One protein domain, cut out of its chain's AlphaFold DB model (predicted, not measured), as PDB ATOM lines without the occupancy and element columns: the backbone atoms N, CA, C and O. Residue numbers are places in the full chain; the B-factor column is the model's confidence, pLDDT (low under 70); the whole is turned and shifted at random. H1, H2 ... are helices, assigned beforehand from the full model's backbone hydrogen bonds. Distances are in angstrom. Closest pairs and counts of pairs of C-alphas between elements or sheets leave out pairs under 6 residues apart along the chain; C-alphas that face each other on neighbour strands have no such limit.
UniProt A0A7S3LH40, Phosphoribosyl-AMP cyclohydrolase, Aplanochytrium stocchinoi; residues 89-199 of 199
ATOM      1  N   LEU A  89      20.150 -46.286  -7.858       87.44
ATOM      2  CA  LEU A  89      20.432 -46.221  -6.417       87.44
ATOM      3  C   LEU A  89      21.898 -46.537  -6.071       87.44
ATOM      4  O   LEU A  89      22.448 -45.937  -5.153       87.44
ATOM      5  N   GLY A  90      22.567 -47.415  -6.830       83.25
ATOM      6  CA  GLY A  90      23.986 -47.739  -6.625       83.25
ATOM      7  C   GLY A  90      24.934 -46.590  -6.944       83.25
ATOM      8  O   GLY A  90      25.871 -46.326  -6.189       83.25
ATOM      9  N   ALA A  91      24.683 -45.879  -8.043       79.88
ATOM     10  CA  ALA A  91      25.451 -44.684  -8.380       79.88
ATOM     11  C   ALA A  91      25.196 -43.554  -7.379       79.88
ATOM     12  O   ALA A  91      26.154 -42.935  -6.912       79.88
ATOM     13  N   LEU A  92      23.930 -43.339  -7.010       89.25
ATOM     14  CA  LEU A  92      23.549 -42.369  -5.989       89.25
ATOM     15  C   LEU A  92      24.266 -42.649  -4.662       89.25
ATOM     16  O   LEU A  92      24.904 -41.751  -4.118       89.25
ATOM     17  N   PHE A  93      24.246 -43.893  -4.177       89.94
ATOM     18  CA  PHE A  93      24.872 -44.241  -2.901       89.94
ATOM     19  C   PHE A  93      26.378 -43.957  -2.884       89.94
ATOM     20  O   PHE A  93      26.878 -43.374  -1.928       89.94
ATOM     21  N   ARG A  94      27.102 -44.247  -3.972       84.69
ATOM     22  CA  ARG A  94      28.531 -43.893  -4.062       84.69
ATOM     23  C   ARG A  94      28.783 -42.391  -4.074       84.69
ATOM     24  O   ARG A  94      29.785 -41.934  -3.523       84.69
ATOM     25  N   VAL A  95      27.910 -41.616  -4.718       87.19
ATOM     26  CA  VAL A  95      27.988 -40.151  -4.652       87.19
ATOM     27  C   VAL A  95      27.784 -39.694  -3.211       87.19
ATOM     28  O   VAL A  95      28.561 -38.867  -2.740       87.19
ATOM     29  N   LEU A  96      26.814 -40.263  -2.493       92.38
ATOM     30  CA  LEU A  96      26.583 -39.975  -1.077       92.38
ATOM     31  C   LEU A  96      27.807 -40.327  -0.218       92.38
ATOM     32  O   LEU A  96      28.255 -39.482   0.549       92.38
ATOM     33  N   GLU A  97      28.416 -41.500  -0.402       89.75
ATOM     34  CA  GLU A  97      29.648 -41.894   0.303       89.75
ATOM     35  C   GLU A  97      30.808 -40.932   0.023       89.75
ATOM     36  O   GLU A  97      31.504 -40.490   0.940       89.75
ATOM     37  N   SER A  98      30.993 -40.552  -1.244       86.81
ATOM     38  CA  SER A  98      32.007 -39.575  -1.636       86.81
ATOM     39  C   SER A  98      31.740 -38.207  -1.006       86.81
ATOM     40  O   SER A  98      32.655 -37.576  -0.464       86.81
ATOM     41  N   ARG A  99      30.489 -37.737  -1.033       89.62
ATOM     42  CA  ARG A  99      30.084 -36.431  -0.496       89.62
ATOM     43  C   ARG A  99      30.097 -36.389   1.025       89.62
ATOM     44  O   ARG A  99      30.441 -35.345   1.568       89.62
ATOM     45  N   LYS A 100      29.843 -37.502   1.712       91.56
ATOM     46  CA  LYS A 100      30.001 -37.604   3.168       91.56
ATOM     47  C   LYS A 100      31.400 -37.162   3.614       91.56
ATOM     48  O   LYS A 100      31.539 -36.510   4.645       91.56
ATOM     49  N   LEU A 101      32.420 -37.472   2.810       89.62
ATOM     50  CA  LEU A 101      33.815 -37.104   3.074       89.62
ATOM     51  C   LEU A 101      34.213 -35.749   2.466       89.62
ATOM     52  O   LEU A 101      34.969 -35.004   3.081       89.62
ATOM     53  N   SER A 102      33.728 -35.436   1.262       88.81
ATOM     54  CA  SER A 102      34.242 -34.331   0.433       88.81
ATOM     55  C   SER A 102      33.321 -33.115   0.296       88.81
ATOM     56  O   SER A 102      33.702 -32.139  -0.351       88.81
ATOM     57  N   ALA A 103      32.096 -33.151   0.835       91.44
ATOM     58  CA  ALA A 103      31.162 -32.036   0.693       91.44
ATOM     59  C   ALA A 103      31.723 -30.757   1.353       91.44
ATOM     60  O   ALA A 103      32.183 -30.829   2.497       91.44
ATOM     61  N   PRO A 104      31.665 -29.595   0.666       91.88
ATOM     62  CA  PRO A 104      32.129 -28.328   1.224       91.88
ATOM     63  C   PRO A 104      31.398 -27.973   2.517       91.88
ATOM     64  O   PRO A 104      30.190 -28.212   2.635       91.88
ATOM     65  N   GLU A 105      32.113 -27.362   3.462       90.81
ATOM     66  CA  GLU A 105      31.499 -26.844   4.685       90.81
ATOM     67  C   GLU A 105      30.380 -25.847   4.361       90.81
ATOM     68  O   GLU A 105      30.465 -25.070   3.410       90.81
ATOM     69  N   GLY A 106      29.283 -25.926   5.115       88.69
ATOM     70  CA  GLY A 106      28.081 -25.115   4.898       88.69
ATOM     71  C   GLY A 106      27.180 -25.544   3.729       88.69
ATOM     72  O   GLY A 106      26.042 -25.079   3.654       88.69
ATOM     73  N   SER A 107      27.617 -26.451   2.843       92.38
ATOM     74  CA  SER A 107      26.762 -26.945   1.750       92.38
ATOM     75  C   SER A 107      25.562 -27.750   2.267       92.38
ATOM     76  O   SER A 107      25.643 -28.413   3.304       92.38
ATOM     77  N   TYR A 108      24.453 -27.746   1.518       92.50
ATOM     78  CA  TYR A 108      23.249 -28.513   1.866       92.50
ATOM     79  C   TYR A 108      23.558 -30.003   2.070       92.50
ATOM     80  O   TYR A 108      23.209 -30.582   3.094       92.50
ATOM     81  N   THR A 109      24.322 -30.605   1.155       91.06
ATOM     82  CA  THR A 109      24.740 -32.008   1.256       91.06
ATOM     83  C   THR A 109      25.577 -32.279   2.505       91.06
ATOM     84  O   THR A 109      25.376 -33.301   3.151       91.06
ATOM     85  N   LYS A 110      26.488 -31.371   2.884       94.06
ATOM     86  CA  LYS A 110      27.258 -31.511   4.129       94.06
ATOM     87  C   LYS A 110      26.337 -31.485   5.346       94.06
ATOM     88  O   LYS A 110      26.459 -32.353   6.204       94.06
ATOM     89  N   ARG A 111      25.387 -30.543   5.376       95.81
ATOM     90  CA  ARG A 111      24.391 -30.421   6.448       95.81
ATOM     91  C   ARG A 111      23.539 -31.677   6.593       95.81
ATOM     92  O   ARG A 111      23.316 -32.097   7.715       95.81
ATOM     93  N   LEU A 112      23.141 -32.329   5.499       95.69
ATOM     94  CA  LEU A 112      22.416 -33.606   5.584       95.69
ATOM     95  C   LEU A 112      23.203 -34.700   6.329       95.69
ATOM     96  O   LEU A 112      22.599 -35.565   6.954       95.69
ATOM     97  N   PHE A 113      24.540 -34.671   6.289       95.44
ATOM     98  CA  PHE A 113      25.378 -35.630   7.018       95.44
ATOM     99  C   PHE A 113      25.739 -35.188   8.441       95.44
ATOM    100  O   PHE A 113      26.049 -36.046   9.266       95.44
ATOM    101  N   THR A 114      25.735 -33.886   8.735       93.56
ATOM    102  CA  THR A 114      26.167 -33.348  10.038       93.56
ATOM    103  C   THR A 114      25.015 -32.943  10.955       93.56
ATOM    104  O   THR A 114      25.190 -32.944  12.172       93.56
ATOM    105  N   ASP A 115      23.840 -32.642  10.405       94.12
ATOM    106  CA  ASP A 115      22.637 -32.236  11.129       94.12
ATOM    107  C   ASP A 115      21.578 -33.347  11.060       94.12
ATOM    108  O   ASP A 115      20.845 -33.507  10.079       94.12
ATOM    109  N   GLN A 116      21.501 -34.136  12.134       91.31
ATOM    110  CA  GLN A 116      20.540 -35.237  12.243       91.31
ATOM    111  C   GLN A 116      19.087 -34.752  12.275       91.31
ATOM    112  O   GLN A 116      18.194 -35.485  11.846       91.31
ATOM    113  N   THR A 117      18.841 -33.537  12.769       94.12
ATOM    114  CA  THR A 117      17.497 -32.955  12.822       94.12
ATOM    115  C   THR A 117      17.037 -32.591  11.419       94.12
ATOM    116  O   THR A 117      15.930 -32.959  11.036       94.12
ATOM    117  N   LEU A 118      17.906 -31.956  10.624       95.38
ATOM    118  CA  LEU A 118      17.614 -31.636   9.227       95.38
ATOM    119  C   LEU A 118      17.270 -32.892   8.421       95.38
ATOM    120  O   LEU A 118      16.235 -32.927   7.762       95.38
ATOM    121  N   LEU A 119      18.116 -33.926   8.488       95.56
ATOM    122  CA  LEU A 119      17.886 -35.158   7.732       95.56
ATOM    123  C   LEU A 119      16.594 -35.864   8.161       95.56
ATOM    124  O   LEU A 119      15.854 -36.358   7.314       95.56
ATOM    125  N   LYS A 120      16.316 -35.901   9.470       95.38
ATOM    126  CA  LYS A 120      15.067 -36.456   9.998       95.38
ATOM    127  C   LYS A 120      13.854 -35.686   9.473       95.38
ATOM    128  O   LYS A 120      12.891 -36.324   9.065       95.38
ATOM    129  N   ASN A 121      13.897 -34.356   9.511       95.56
ATOM    130  CA  ASN A 121      12.776 -33.520   9.091       95.56
ATOM    131  C   ASN A 121      12.519 -33.662   7.591       95.56
ATOM    132  O   ASN A 121      11.383 -33.924   7.230       95.56
ATOM    133  N   LYS A 122      13.564 -33.631   6.751       97.50
ATOM    134  CA  LYS A 122      13.414 -33.897   5.312       97.50
ATOM    135  C   LYS A 122      12.810 -35.273   5.049       97.50
ATOM    136  O   LYS A 122      11.880 -35.385   4.278       97.50
ATOM    137  N   LEU A 123      13.270 -36.322   5.737       95.50
ATOM    138  CA  LEU A 123      12.690 -37.656   5.555       95.50
ATOM    139  C   LEU A 123      11.200 -37.719   5.946       95.50
ATOM    140  O   LEU A 123      10.459 -38.493   5.345       95.50
ATOM    141  N   LEU A 124      10.778 -36.966   6.967       95.56
ATOM    142  CA  LEU A 124       9.370 -36.872   7.367       95.56
ATOM    143  C   LEU A 124       8.542 -36.091   6.343       95.56
ATOM    144  O   LEU A 124       7.475 -36.572   5.985       95.56
ATOM    145  N   GLU A 125       9.063 -34.956   5.882       96.31
ATOM    146  CA  GLU A 125       8.475 -34.085   4.855       96.31
ATOM    147  C   GLU A 125       8.189 -34.876   3.573       96.31
ATOM    148  O   GLU A 125       7.022 -35.085   3.270       96.31
ATOM    149  N   GLU A 126       9.193 -35.503   2.948       97.81
ATOM    150  CA  GLU A 126       8.956 -36.217   1.673       97.81
ATOM    151  C   GLU A 126       8.074 -37.460   1.861       97.81
ATOM    152  O   GLU A 126       7.377 -37.915   0.959       97.81
ATOM    153  N   SER A 127       8.095 -38.059   3.061       97.38
ATOM    154  CA  SER A 127       7.180 -39.165   3.361       97.38
ATOM    155  C   SER A 127       5.733 -38.688   3.445       97.38
ATOM    156  O   SER A 127       4.833 -39.467   3.135       97.38
ATOM    157  N   GLN A 128       5.508 -37.461   3.914       96.06
ATOM    158  CA  GLN A 128       4.193 -36.843   3.975       96.06
ATOM    159  C   GLN A 128       3.744 -36.398   2.581       96.06
ATOM    160  O   GLN A 128       2.642 -36.762   2.184       96.06
ATOM    161  N   GLU A 129       4.608 -35.727   1.820       96.06
ATOM    162  CA  GLU A 129       4.319 -35.310   0.442       96.06
ATOM    163  C   GLU A 129       3.995 -36.525  -0.443       96.06
ATOM    164  O   GLU A 129       3.009 -36.518  -1.178       96.06
ATOM    165  N   LEU A 130       4.706 -37.650  -0.271       98.25
ATOM    166  CA  LEU A 130       4.359 -38.905  -0.946       98.25
ATOM    167  C   LEU A 130       2.962 -39.425  -0.571       98.25
ATOM    168  O   LEU A 130       2.265 -39.983  -1.419       98.25
ATOM    169  N   ILE A 131       2.557 -39.306   0.696       96.94
ATOM    170  CA  ILE A 131       1.213 -39.717   1.132       96.94
ATOM    171  C   ILE A 131       0.163 -38.818   0.478       96.94
ATOM    172  O   ILE A 131      -0.792 -39.339  -0.095       96.94
ATOM    173  N   GLU A 132       0.367 -37.503   0.520       96.12
ATOM    174  CA  GLU A 132      -0.533 -36.509  -0.069       96.12
ATOM    175  C   GLU A 132      -0.674 -36.730  -1.585       96.12
ATOM    176  O   GLU A 132      -1.790 -36.872  -2.085       96.12
ATOM    177  N   ALA A 133       0.435 -36.932  -2.302       96.69
ATOM    178  CA  ALA A 133       0.433 -37.241  -3.732       96.69
ATOM    179  C   ALA A 133      -0.358 -38.522  -4.071       96.69
ATOM    180  O   ALA A 133      -1.059 -38.589  -5.088       96.69
ATOM    181  N   VAL A 134      -0.277 -39.552  -3.215       97.25
ATOM    182  CA  VAL A 134      -1.068 -40.787  -3.359       97.25
ATOM    183  C   VAL A 134      -2.558 -40.532  -3.134       97.25
ATOM    184  O   VAL A 134      -3.379 -41.089  -3.867       97.25
ATOM    185  N   GLU A 135      -2.919 -39.720  -2.140       96.44
ATOM    186  CA  GLU A 135      -4.311 -39.368  -1.837       96.44
ATOM    187  C   GLU A 135      -4.948 -38.522  -2.948       96.44
ATOM    188  O   GLU A 135      -6.116 -38.730  -3.293       96.44
ATOM    189  N   GLU A 136      -4.170 -37.630  -3.559       95.81
ATOM    190  CA  GLU A 136      -4.580 -36.796  -4.693       95.81
ATOM    191  C   GLU A 136      -4.631 -37.568  -6.022       95.81
ATOM    192  O   GLU A 136      -5.310 -37.155  -6.966       95.81
ATOM    193  N   GLY A 137      -3.949 -38.715  -6.103       95.19
ATOM    194  CA  GLY A 137      -3.858 -39.520  -7.320       95.19
ATOM    195  C   GLY A 137      -2.964 -38.905  -8.403       95.19
ATOM    196  O   GLY A 137      -3.089 -39.275  -9.576       95.19
ATOM    197  N   ASP A 138      -2.064 -37.990  -8.034       95.88
ATOM    198  CA  ASP A 138      -1.109 -37.373  -8.953       95.88
ATOM    199  C   ASP A 138       0.086 -38.307  -9.188       95.88
ATOM    200  O   ASP A 138       1.046 -38.368  -8.424       95.88
ATOM    201  N   VAL A 139       0.040 -39.053 -10.292       96.81
ATOM    202  CA  VAL A 139       1.091 -40.012 -10.662       96.81
ATOM    203  C   VAL A 139       2.458 -39.351 -10.837       96.81
ATOM    204  O   VAL A 139       3.476 -39.999 -10.581       96.81
ATOM    205  N   GLN A 140       2.515 -38.102 -11.303       96.56
ATOM    206  CA  GLN A 140       3.793 -37.422 -11.468       96.56
ATOM    207  C   GLN A 140       4.394 -37.117 -10.097       96.56
ATOM    208  O   GLN A 140       5.520 -37.544  -9.833       96.56
ATOM    209  N   HIS A 141       3.610 -36.497  -9.219       96.94
ATOM    210  CA  HIS A 141       4.043 -36.141  -7.871       96.94
ATOM    211  C   HIS A 141       4.402 -37.390  -7.046       96.94
ATOM    212  O   HIS A 141       5.447 -37.437  -6.409       96.94
ATOM    213  N   ILE A 142       3.651 -38.493  -7.189       98.19
ATOM    214  CA  ILE A 142       3.994 -39.788  -6.568       98.19
ATOM    215  C   ILE A 142       5.409 -40.246  -6.957       98.19
ATOM    216  O   ILE A 142       6.141 -40.776  -6.118       98.19
ATOM    217  N   ASN A 143       5.798 -40.095  -8.228       96.50
ATOM    218  CA  ASN A 143       7.126 -40.508  -8.685       96.50
ATOM    219  C   ASN A 143       8.230 -39.589  -8.149       96.50
ATOM    220  O   ASN A 143       9.304 -40.089  -7.806       96.50
ATOM    221  N   GLU A 144       7.968 -38.283  -8.099       97.38
ATOM    222  CA  GLU A 144       8.880 -37.261  -7.571       97.38
ATOM    223  C   GLU A 144       9.133 -37.512  -6.075       97.38
ATOM    224  O   GLU A 144      10.267 -37.811  -5.690       97.38
ATOM    225  N   GLU A 145       8.073 -37.627  -5.276       98.06
ATOM    226  CA  GLU A 145       8.184 -37.839  -3.830       98.06
ATOM    227  C   GLU A 145       8.732 -39.218  -3.458       98.06
ATOM    228  O   GLU A 145       9.500 -39.387  -2.505       98.06
ATOM    229  N   THR A 146       8.438 -40.243  -4.263       98.00
ATOM    230  CA  THR A 146       9.085 -41.551  -4.088       98.00
ATOM    231  C   THR A 146      10.599 -41.448  -4.292       98.00
ATOM    232  O   THR A 146      11.363 -42.106  -3.574       98.00
ATOM    233  N   ALA A 147      11.055 -40.661  -5.271       96.69
ATOM    234  CA  ALA A 147      12.480 -40.474  -5.518       96.69
ATOM    235  C   ALA A 147      13.158 -39.744  -4.348       96.69
ATOM    236  O   ALA A 147      14.246 -40.165  -3.930       96.69
ATOM    237  N   ASP A 148      12.497 -38.742  -3.774       97.56
ATOM    238  CA  ASP A 148      13.036 -37.953  -2.667       97.56
ATOM    239  C   ASP A 148      13.056 -38.740  -1.347       97.56
ATOM    240  O   ASP A 148      14.100 -38.807  -0.679       97.56
ATOM    241  N   VAL A 149      12.005 -39.513  -1.044       98.25
ATOM    242  CA  VAL A 149      12.020 -40.487   0.064       98.25
ATOM    243  C   VAL A 149      13.188 -41.467  -0.077       98.25
ATOM    244  O   VAL A 149      13.917 -41.722   0.892       98.25
ATOM    245  N   LEU A 150      13.416 -42.016  -1.277       97.25
ATOM    246  CA  LEU A 150      14.547 -42.917  -1.523       97.25
ATOM    247  C   LEU A 150      15.894 -42.204  -1.339       97.25
ATOM    248  O   LEU A 150      16.813 -42.785  -0.747       97.25
ATOM    249  N   TYR A 151      16.024 -40.960  -1.798       96.88
ATOM    250  CA  TYR A 151      17.238 -40.160  -1.640       96.88
ATOM    251  C   TYR A 151      17.588 -39.935  -0.161       96.88
ATOM    252  O   TYR A 151      18.720 -40.225   0.261       96.88
ATOM    253  N   PHE A 152      16.634 -39.483   0.658       97.75
ATOM    254  CA  PHE A 152      16.887 -39.240   2.082       97.75
ATOM    255  C   PHE A 152      17.045 -40.535   2.878       97.75
ATOM    256  O   PHE A 152      17.895 -40.595   3.772       97.75
ATOM    257  N   ALA A 153      16.336 -41.610   2.519       97.56
ATOM    258  CA  ALA A 153      16.534 -42.923   3.132       97.56
ATOM    259  C   ALA A 153      17.952 -43.468   2.876       97.56
ATOM    260  O   ALA A 153      18.609 -43.970   3.796       97.56
ATOM    261  N   LEU A 154      18.466 -43.332   1.648       96.31
ATOM    262  CA  LEU A 154      19.841 -43.712   1.318       96.31
ATOM    263  C   LEU A 154      20.869 -42.797   1.989       96.31
ATOM    264  O   LEU A 154      21.899 -43.285   2.460       96.31
ATOM    265  N   THR A 155      20.579 -41.500   2.098       96.50
ATOM    266  CA  THR A 155      21.418 -40.548   2.842       96.50
ATOM    267  C   THR A 155      21.502 -40.930   4.321       96.50
ATOM    268  O   THR A 155      22.600 -40.970   4.875       96.50
ATOM    269  N   ALA A 156      20.385 -41.312   4.946       96.50
ATOM    270  CA  ALA A 156      20.344 -41.807   6.323       96.50
ATOM    271  C   ALA A 156      21.114 -43.120   6.496       96.50
ATOM    272  O   ALA A 156      21.896 -43.255   7.440       96.50
ATOM    273  N   CYS A 157      20.962 -44.059   5.557       96.25
ATOM    274  CA  CYS A 157      21.735 -45.298   5.537       96.25
ATOM    275  C   CYS A 157      23.246 -45.014   5.472       96.25
ATOM    276  O   CYS A 157      24.002 -45.501   6.315       96.25
ATOM    277  N   CYS A 158      23.678 -44.165   4.533       94.56
ATOM    278  CA  CYS A 158      25.076 -43.768   4.373       94.56
ATOM    279  C   CYS A 158      25.606 -43.020   5.611       94.56
ATOM    280  O   CYS A 158      26.700 -43.315   6.105       94.56
ATOM    281  N   SER A 159      24.826 -42.084   6.163       93.50
ATOM    282  CA  SER A 159      25.177 -41.328   7.371       93.50
ATOM    283  C   SER A 159      25.416 -42.264   8.562       93.50
ATOM    284  O   SER A 159      26.485 -42.205   9.179       93.50
ATOM    285  N   GLY A 160      24.510 -43.226   8.775       93.12
ATOM    286  CA  GLY A 160      24.589 -44.250   9.821       93.12
ATOM    287  C   GLY A 160      25.613 -45.371   9.593       93.12
ATOM    288  O   GLY A 160      25.706 -46.272  10.421       93.12
ATOM    289  N   GLY A 161      26.379 -45.340   8.495       91.62
ATOM    290  CA  GLY A 161      27.409 -46.345   8.196       91.62
ATOM    291  C   GLY A 161      26.868 -47.670   7.646       91.62
ATOM    292  O   GLY A 161      27.584 -48.670   7.647       91.62
ATOM    293  N   GLY A 162      25.614 -47.692   7.190       92.50
ATOM    294  CA  GLY A 162      25.068 -48.812   6.430       92.50
ATOM    295  C   GLY A 162      25.655 -48.889   5.019       92.50
ATOM    296  O   GLY A 162      26.340 -47.974   4.565       92.50
ATOM    297  N   SER A 163      25.364 -49.985   4.316       88.31
ATOM    298  CA  SER A 163      25.773 -50.189   2.924       88.31
ATOM    299  C   SER A 163      24.575 -50.574   2.060       88.31
ATOM    300  O   SER A 163      23.665 -51.276   2.519       88.31
ATOM    301  N   LEU A 164      24.580 -50.136   0.799       87.88
ATOM    302  CA  LEU A 164      23.511 -50.460  -0.143       87.88
ATOM    303  C   LEU A 164      23.421 -51.969  -0.405       87.88
ATOM    304  O   LEU A 164      22.322 -52.495  -0.557       87.88
ATOM    305  N   GLU A 165      24.546 -52.685  -0.402       82.88
ATOM    306  CA  GLU A 165      24.570 -54.142  -0.566       82.88
ATOM    307  C   GLU A 165      23.745 -54.827   0.523       82.88
ATOM    308  O   GLU A 165      22.938 -55.699   0.217       82.88
ATOM    309  N   LYS A 166      23.884 -54.395   1.783       86.81
ATOM    310  CA  LYS A 166      23.099 -54.945   2.895       86.81
ATOM    311  C   LYS A 166      21.620 -54.601   2.807       86.81
ATOM    312  O   LYS A 166      20.788 -55.433   3.162       86.81
ATOM    313  N   VAL A 167      21.285 -53.416   2.301       91.50
ATOM    314  CA  VAL A 167      19.890 -53.043   2.031       91.50
ATOM    315  C   VAL A 167      19.290 -53.942   0.945       91.50
ATOM    316  O   VAL A 167      18.193 -54.461   1.134       91.50
ATOM    317  N   ILE A 168      20.013 -54.174  -0.154       87.50
ATOM    318  CA  ILE A 168      19.566 -55.049  -1.248       87.50
ATOM    319  C   ILE A 168      19.442 -56.500  -0.768       87.50
ATOM    320  O   ILE A 168      18.406 -57.113  -1.000       87.50
ATOM    321  N   GLU A 169      20.429 -57.027  -0.035       84.06
ATOM    322  CA  GLU A 169      20.367 -58.374   0.557       84.06
ATOM    323  C   GLU A 169      19.114 -58.551   1.435       84.06
ATOM    324  O   GLU A 169      18.446 -59.584   1.377       84.06
ATOM    325  N   GLU A 170      18.760 -57.535   2.227       87.88
ATOM    326  CA  GLU A 170      17.554 -57.544   3.061       87.88
ATOM    327  C   GLU A 170      16.263 -57.477   2.223       87.88
ATOM    328  O   GLU A 170      15.278 -58.143   2.560       87.88
ATOM    329  N   LEU A 171      16.238 -56.711   1.128       87.56
ATOM    330  CA  LEU A 171      15.103 -56.670   0.196       87.56
ATOM    331  C   LEU A 171      14.915 -58.013  -0.528       87.56
ATOM    332  O   LEU A 171      13.795 -58.527  -0.577       87.56
ATOM    333  N   ASP A 172      16.001 -58.616  -1.005       83.44
ATOM    334  CA  ASP A 172      16.003 -59.938  -1.637       83.44
ATOM    335  C   ASP A 172      15.534 -61.016  -0.653       83.44
ATOM    336  O   ASP A 172      14.707 -61.870  -0.971       83.44
ATOM    337  N   TYR A 173      15.986 -60.950   0.598       81.44
ATOM    338  CA  TYR A 173      15.518 -61.863   1.637       81.44
ATOM    339  C   TYR A 173      14.008 -61.743   1.895       81.44
ATOM    340  O   TYR A 173      13.321 -62.747   2.123       81.44
ATOM    341  N   ARG A 174      13.470 -60.518   1.856       81.75
ATOM    342  CA  ARG A 174      12.032 -60.260   2.024       81.75
ATOM    343  C   ARG A 174      11.212 -60.750   0.838       81.75
ATOM    344  O   ARG A 174      10.114 -61.248   1.069       81.75
ATOM    345  N   SER A 175      11.729 -60.651  -0.385       80.31
ATOM    346  CA  SER A 175      11.022 -61.122  -1.583       80.31
ATOM    347  C   SER A 175      10.905 -62.653  -1.624       80.31
ATOM    348  O   SER A 175       9.880 -63.180  -2.055       80.31
ATOM    349  N   LEU A 176      11.895 -63.373  -1.082       75.25
ATOM    350  CA  LEU A 176      11.870 -64.837  -0.951       75.25
ATOM    351  C   LEU A 176      10.897 -65.334   0.132       75.25
ATOM    352  O   LEU A 176      10.354 -66.437   0.042       75.25
ATOM    353  N   LYS A 177      10.666 -64.538   1.182       57.66
ATOM    354  CA  LYS A 177       9.746 -64.888   2.269       57.66
ATOM    355  C   LYS A 177       8.306 -64.514   1.914       57.66
ATOM    356  O   LYS A 177       7.811 -63.464   2.311       57.66
ATOM    357  N   VAL A 178       7.551 -65.467   1.365       53.66
ATOM    358  CA  VAL A 178       6.069 -65.414   1.263       53.66
ATOM    359  C   VAL A 178       5.377 -65.533   2.642       53.66
ATOM    360  O   VAL A 178       4.230 -65.949   2.754       53.66
ATOM    361  N   LYS A 179       6.026 -65.155   3.751       51.50
ATOM    362  CA  LYS A 179       5.285 -64.798   4.969       51.50
ATOM    363  C   LYS A 179       4.906 -63.336   4.823       51.50
ATOM    364  O   LYS A 179       5.640 -62.462   5.283       51.50
ATOM    365  N   ARG A 180       3.759 -63.092   4.177       50.78
ATOM    366  CA  ARG A 180       3.074 -61.797   4.225       50.78
ATOM    367  C   ARG A 180       3.014 -61.404   5.700       50.78
ATOM    368  O   ARG A 180       2.287 -62.023   6.476       50.78
ATOM    369  N   ARG A 181       3.823 -60.425   6.127       54.75
ATOM    370  CA  ARG A 181       3.518 -59.729   7.382       54.75
ATOM    371  C   ARG A 181       2.056 -59.289   7.247       54.75
ATOM    372  O   ARG A 181       1.683 -58.928   6.132       54.75
ATOM    373  N   PRO A 182       1.247 -59.287   8.314       58.34
ATOM    374  CA  PRO A 182      -0.171 -58.941   8.218       58.34
ATOM    375  C   PRO A 182      -0.467 -57.570   7.577       58.34
ATOM    376  O   PRO A 182      -1.624 -57.215   7.445       58.34
ATOM    377  N   GLY A 183       0.546 -56.764   7.236       56.03
ATOM    378  CA  GLY A 183       0.390 -55.416   6.696       56.03
ATOM    379  C   GLY A 183      -0.056 -54.408   7.750       56.03
ATOM    380  O   GLY A 183       0.067 -53.215   7.518       56.03
ATOM    381  N   ASN A 184      -0.496 -54.877   8.922       70.50
ATOM    382  CA  ASN A 184      -0.949 -54.037  10.019       70.50
ATOM    383  C   ASN A 184       0.129 -53.012  10.386       70.50
ATOM    384  O   ASN A 184       1.206 -53.362  10.890       70.50
ATOM    385  N   ALA A 185      -0.189 -51.742  10.149       65.06
ATOM    386  CA  ALA A 185       0.559 -50.635  10.704       65.06
ATOM    387  C   ALA A 185       0.587 -50.794  12.229       65.06
ATOM    388  O   ALA A 185      -0.404 -51.140  12.875       65.06
ATOM    389  N   LYS A 186       1.767 -50.627  12.822       75.19
ATOM    390  CA  LYS A 186       1.921 -50.775  14.267       75.19
ATOM    391  C   LYS A 186       1.284 -49.552  14.921       75.19
ATOM    392  O   LYS A 186       1.815 -48.465  14.735       75.19
ATOM    393  N   GLN A 187       0.207 -49.723  15.691       76.56
ATOM    394  CA  GLN A 187      -0.552 -48.605  16.276       76.56
ATOM    395  C   GLN A 187       0.350 -47.583  16.988       76.56
ATOM    396  O   GLN A 187       0.317 -46.406  16.662       76.56
ATOM    397  N   TYR A 188       1.298 -48.049  17.810       77.31
ATOM    398  CA  TYR A 188       2.253 -47.166  18.493       77.31
ATOM    399  C   TYR A 188       3.141 -46.329  17.549       77.31
ATOM    400  O   TYR A 188       3.667 -45.295  17.951       77.31
ATOM    401  N   ARG A 189       3.371 -46.780  16.306       74.56
ATOM    402  CA  ARG A 189       4.096 -46.013  15.277       74.56
ATOM    403  C   ARG A 189       3.202 -44.965  14.628       74.56
ATOM    404  O   ARG A 189       3.717 -43.900  14.321       74.56
ATOM    405  N   ILE A 190       1.914 -45.257  14.448       73.50
ATOM    406  CA  ILE A 190       0.921 -44.280  13.983       73.50
ATOM    407  C   ILE A 190       0.806 -43.160  15.019       73.50
ATOM    408  O   ILE A 190       0.917 -41.989  14.674       73.50
ATOM    409  N   ASP A 191       0.668 -43.522  16.294       77.44
ATOM    410  CA  ASP A 191       0.536 -42.556  17.385       77.44
ATOM    411  C   ASP A 191       1.808 -41.695  17.515       77.44
ATOM    412  O   ASP A 191       1.732 -40.476  17.641       77.44
ATOM    413  N   ALA A 192       2.993 -42.306  17.392       74.56
ATOM    414  CA  ALA A 192       4.260 -41.575  17.380       74.56
ATOM    415  C   ALA A 192       4.435 -40.674  16.143       74.56
ATOM    416  O   ALA A 192       5.045 -39.614  16.260       74.56
ATOM    417  N   ALA A 193       3.928 -41.082  14.975       74.06
ATOM    418  CA  ALA A 193       3.952 -40.264  13.765       74.06
ATOM    419  C   ALA A 193       3.048 -39.035  13.910       74.06
ATOM    420  O   ALA A 193       3.490 -37.939  13.601       74.06
ATOM    421  N   LYS A 194       1.846 -39.178  14.487       75.62
ATOM    422  CA  LYS A 194       0.961 -38.036  14.784       75.62
ATOM    423  C   LYS A 194       1.639 -36.995  15.676       75.62
ATOM    424  O   LYS A 194       1.645 -35.822  15.345       75.62
ATOM    425  N   ILE A 195       2.328 -37.436  16.732       76.62
ATOM    426  CA  ILE A 195       3.100 -36.540  17.614       76.62
ATOM    427  C   ILE A 195       4.242 -35.826  16.867       76.62
ATOM    428  O   ILE A 195       4.630 -34.722  17.244       76.62
ATOM    429  N   LEU A 196       4.830 -36.473  15.855       67.88
ATOM    430  CA  LEU A 196       5.872 -35.875  15.019       67.88
ATOM    431  C   LEU A 196       5.311 -34.878  13.999       67.88
ATOM    432  O   LEU A 196       6.030 -33.949  13.662       67.88
ATOM    433  N   LEU A 197       4.077 -35.081  13.532       61.62
ATOM    434  CA  LEU A 197       3.386 -34.236  12.551       61.62
ATOM    435  C   LEU A 197       2.668 -33.032  13.193       61.62
ATOM    436  O   LEU A 197       2.414 -32.040  12.524       61.62
ATOM    437  N   GLU A 198       2.346 -33.097  14.487       61.88
ATOM    438  CA  GLU A 198       1.679 -32.020  15.245       61.88
ATOM    439  C   GLU A 198       2.649 -30.975  15.853       61.88
ATOM    440  O   GLU A 198       2.210 -30.091  16.593       61.88
ATOM    441  N   LYS A 199       3.962 -31.070  15.594       45.59
ATOM    442  CA  LYS A 199       5.006 -30.166  16.117       45.59
ATOM    443  C   LYS A 199       5.688 -29.371  15.017       45.59
ATOM    444  O   LYS A 199       6.000 -28.192  15.297       45.59
TER     445      LYS A 199
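What this domain is: This is residues 89 to 199 of the 199 residues of the protein "Phosphoribosyl-AMP cyclohydrolase" of Aplanochytrium stocchinoi (UniProt A0A7S3LH40). A long helical hairpin, H3 and H4, is the core, with H1 and H2 packed where H4 ends. Residues 168 to 192, of which 168 to 176 belong to H5 and 187 to 192 to H6, stick out as an arm that folds back, and H6 comes near H3. The printed part has 111 residues with six named helices, H1 to H6, and no named strand: all helix, only just loose, close to compact, radius of gyration of the C-alphas 15.9 A, spans 43 by 37 by 30 A.

Where its parts are: H1, residues 89 to 102, begins with C-alpha 89 at (20.432, -46.221, -6.417). H2 is 108 to 114, H3 116 to 136, 30.3 A long, H4 139 to 159, 30.1 A, and H5 164 to 176. H6, 187 to 197, ends with C-alpha 197 at (3.386, -34.236, 12.551).

How they stand to each other: H3 and H4 touch at a shallow tilt of 21 degrees, opposite ways; their closest C-alphas, Leu 130 and Glu 145, are 4.9 A apart. H1 touches H4, closest C-alphas Glu 97 and Cys 158, 6.4 A. H2 touches H4, closest C-alphas Phe 113 and Ser 159, 5.7 A. H5 and H6 are apart. Every O i to N i+4 pair is within hydrogen-bond range in H3 to H6, 9 of 10 in H1, 2 of 3 in H2.

The domain as a whole: The printed part has no cut and no long link. pLDDT is under 70 at 177 to 183, 185 and 196 to 199.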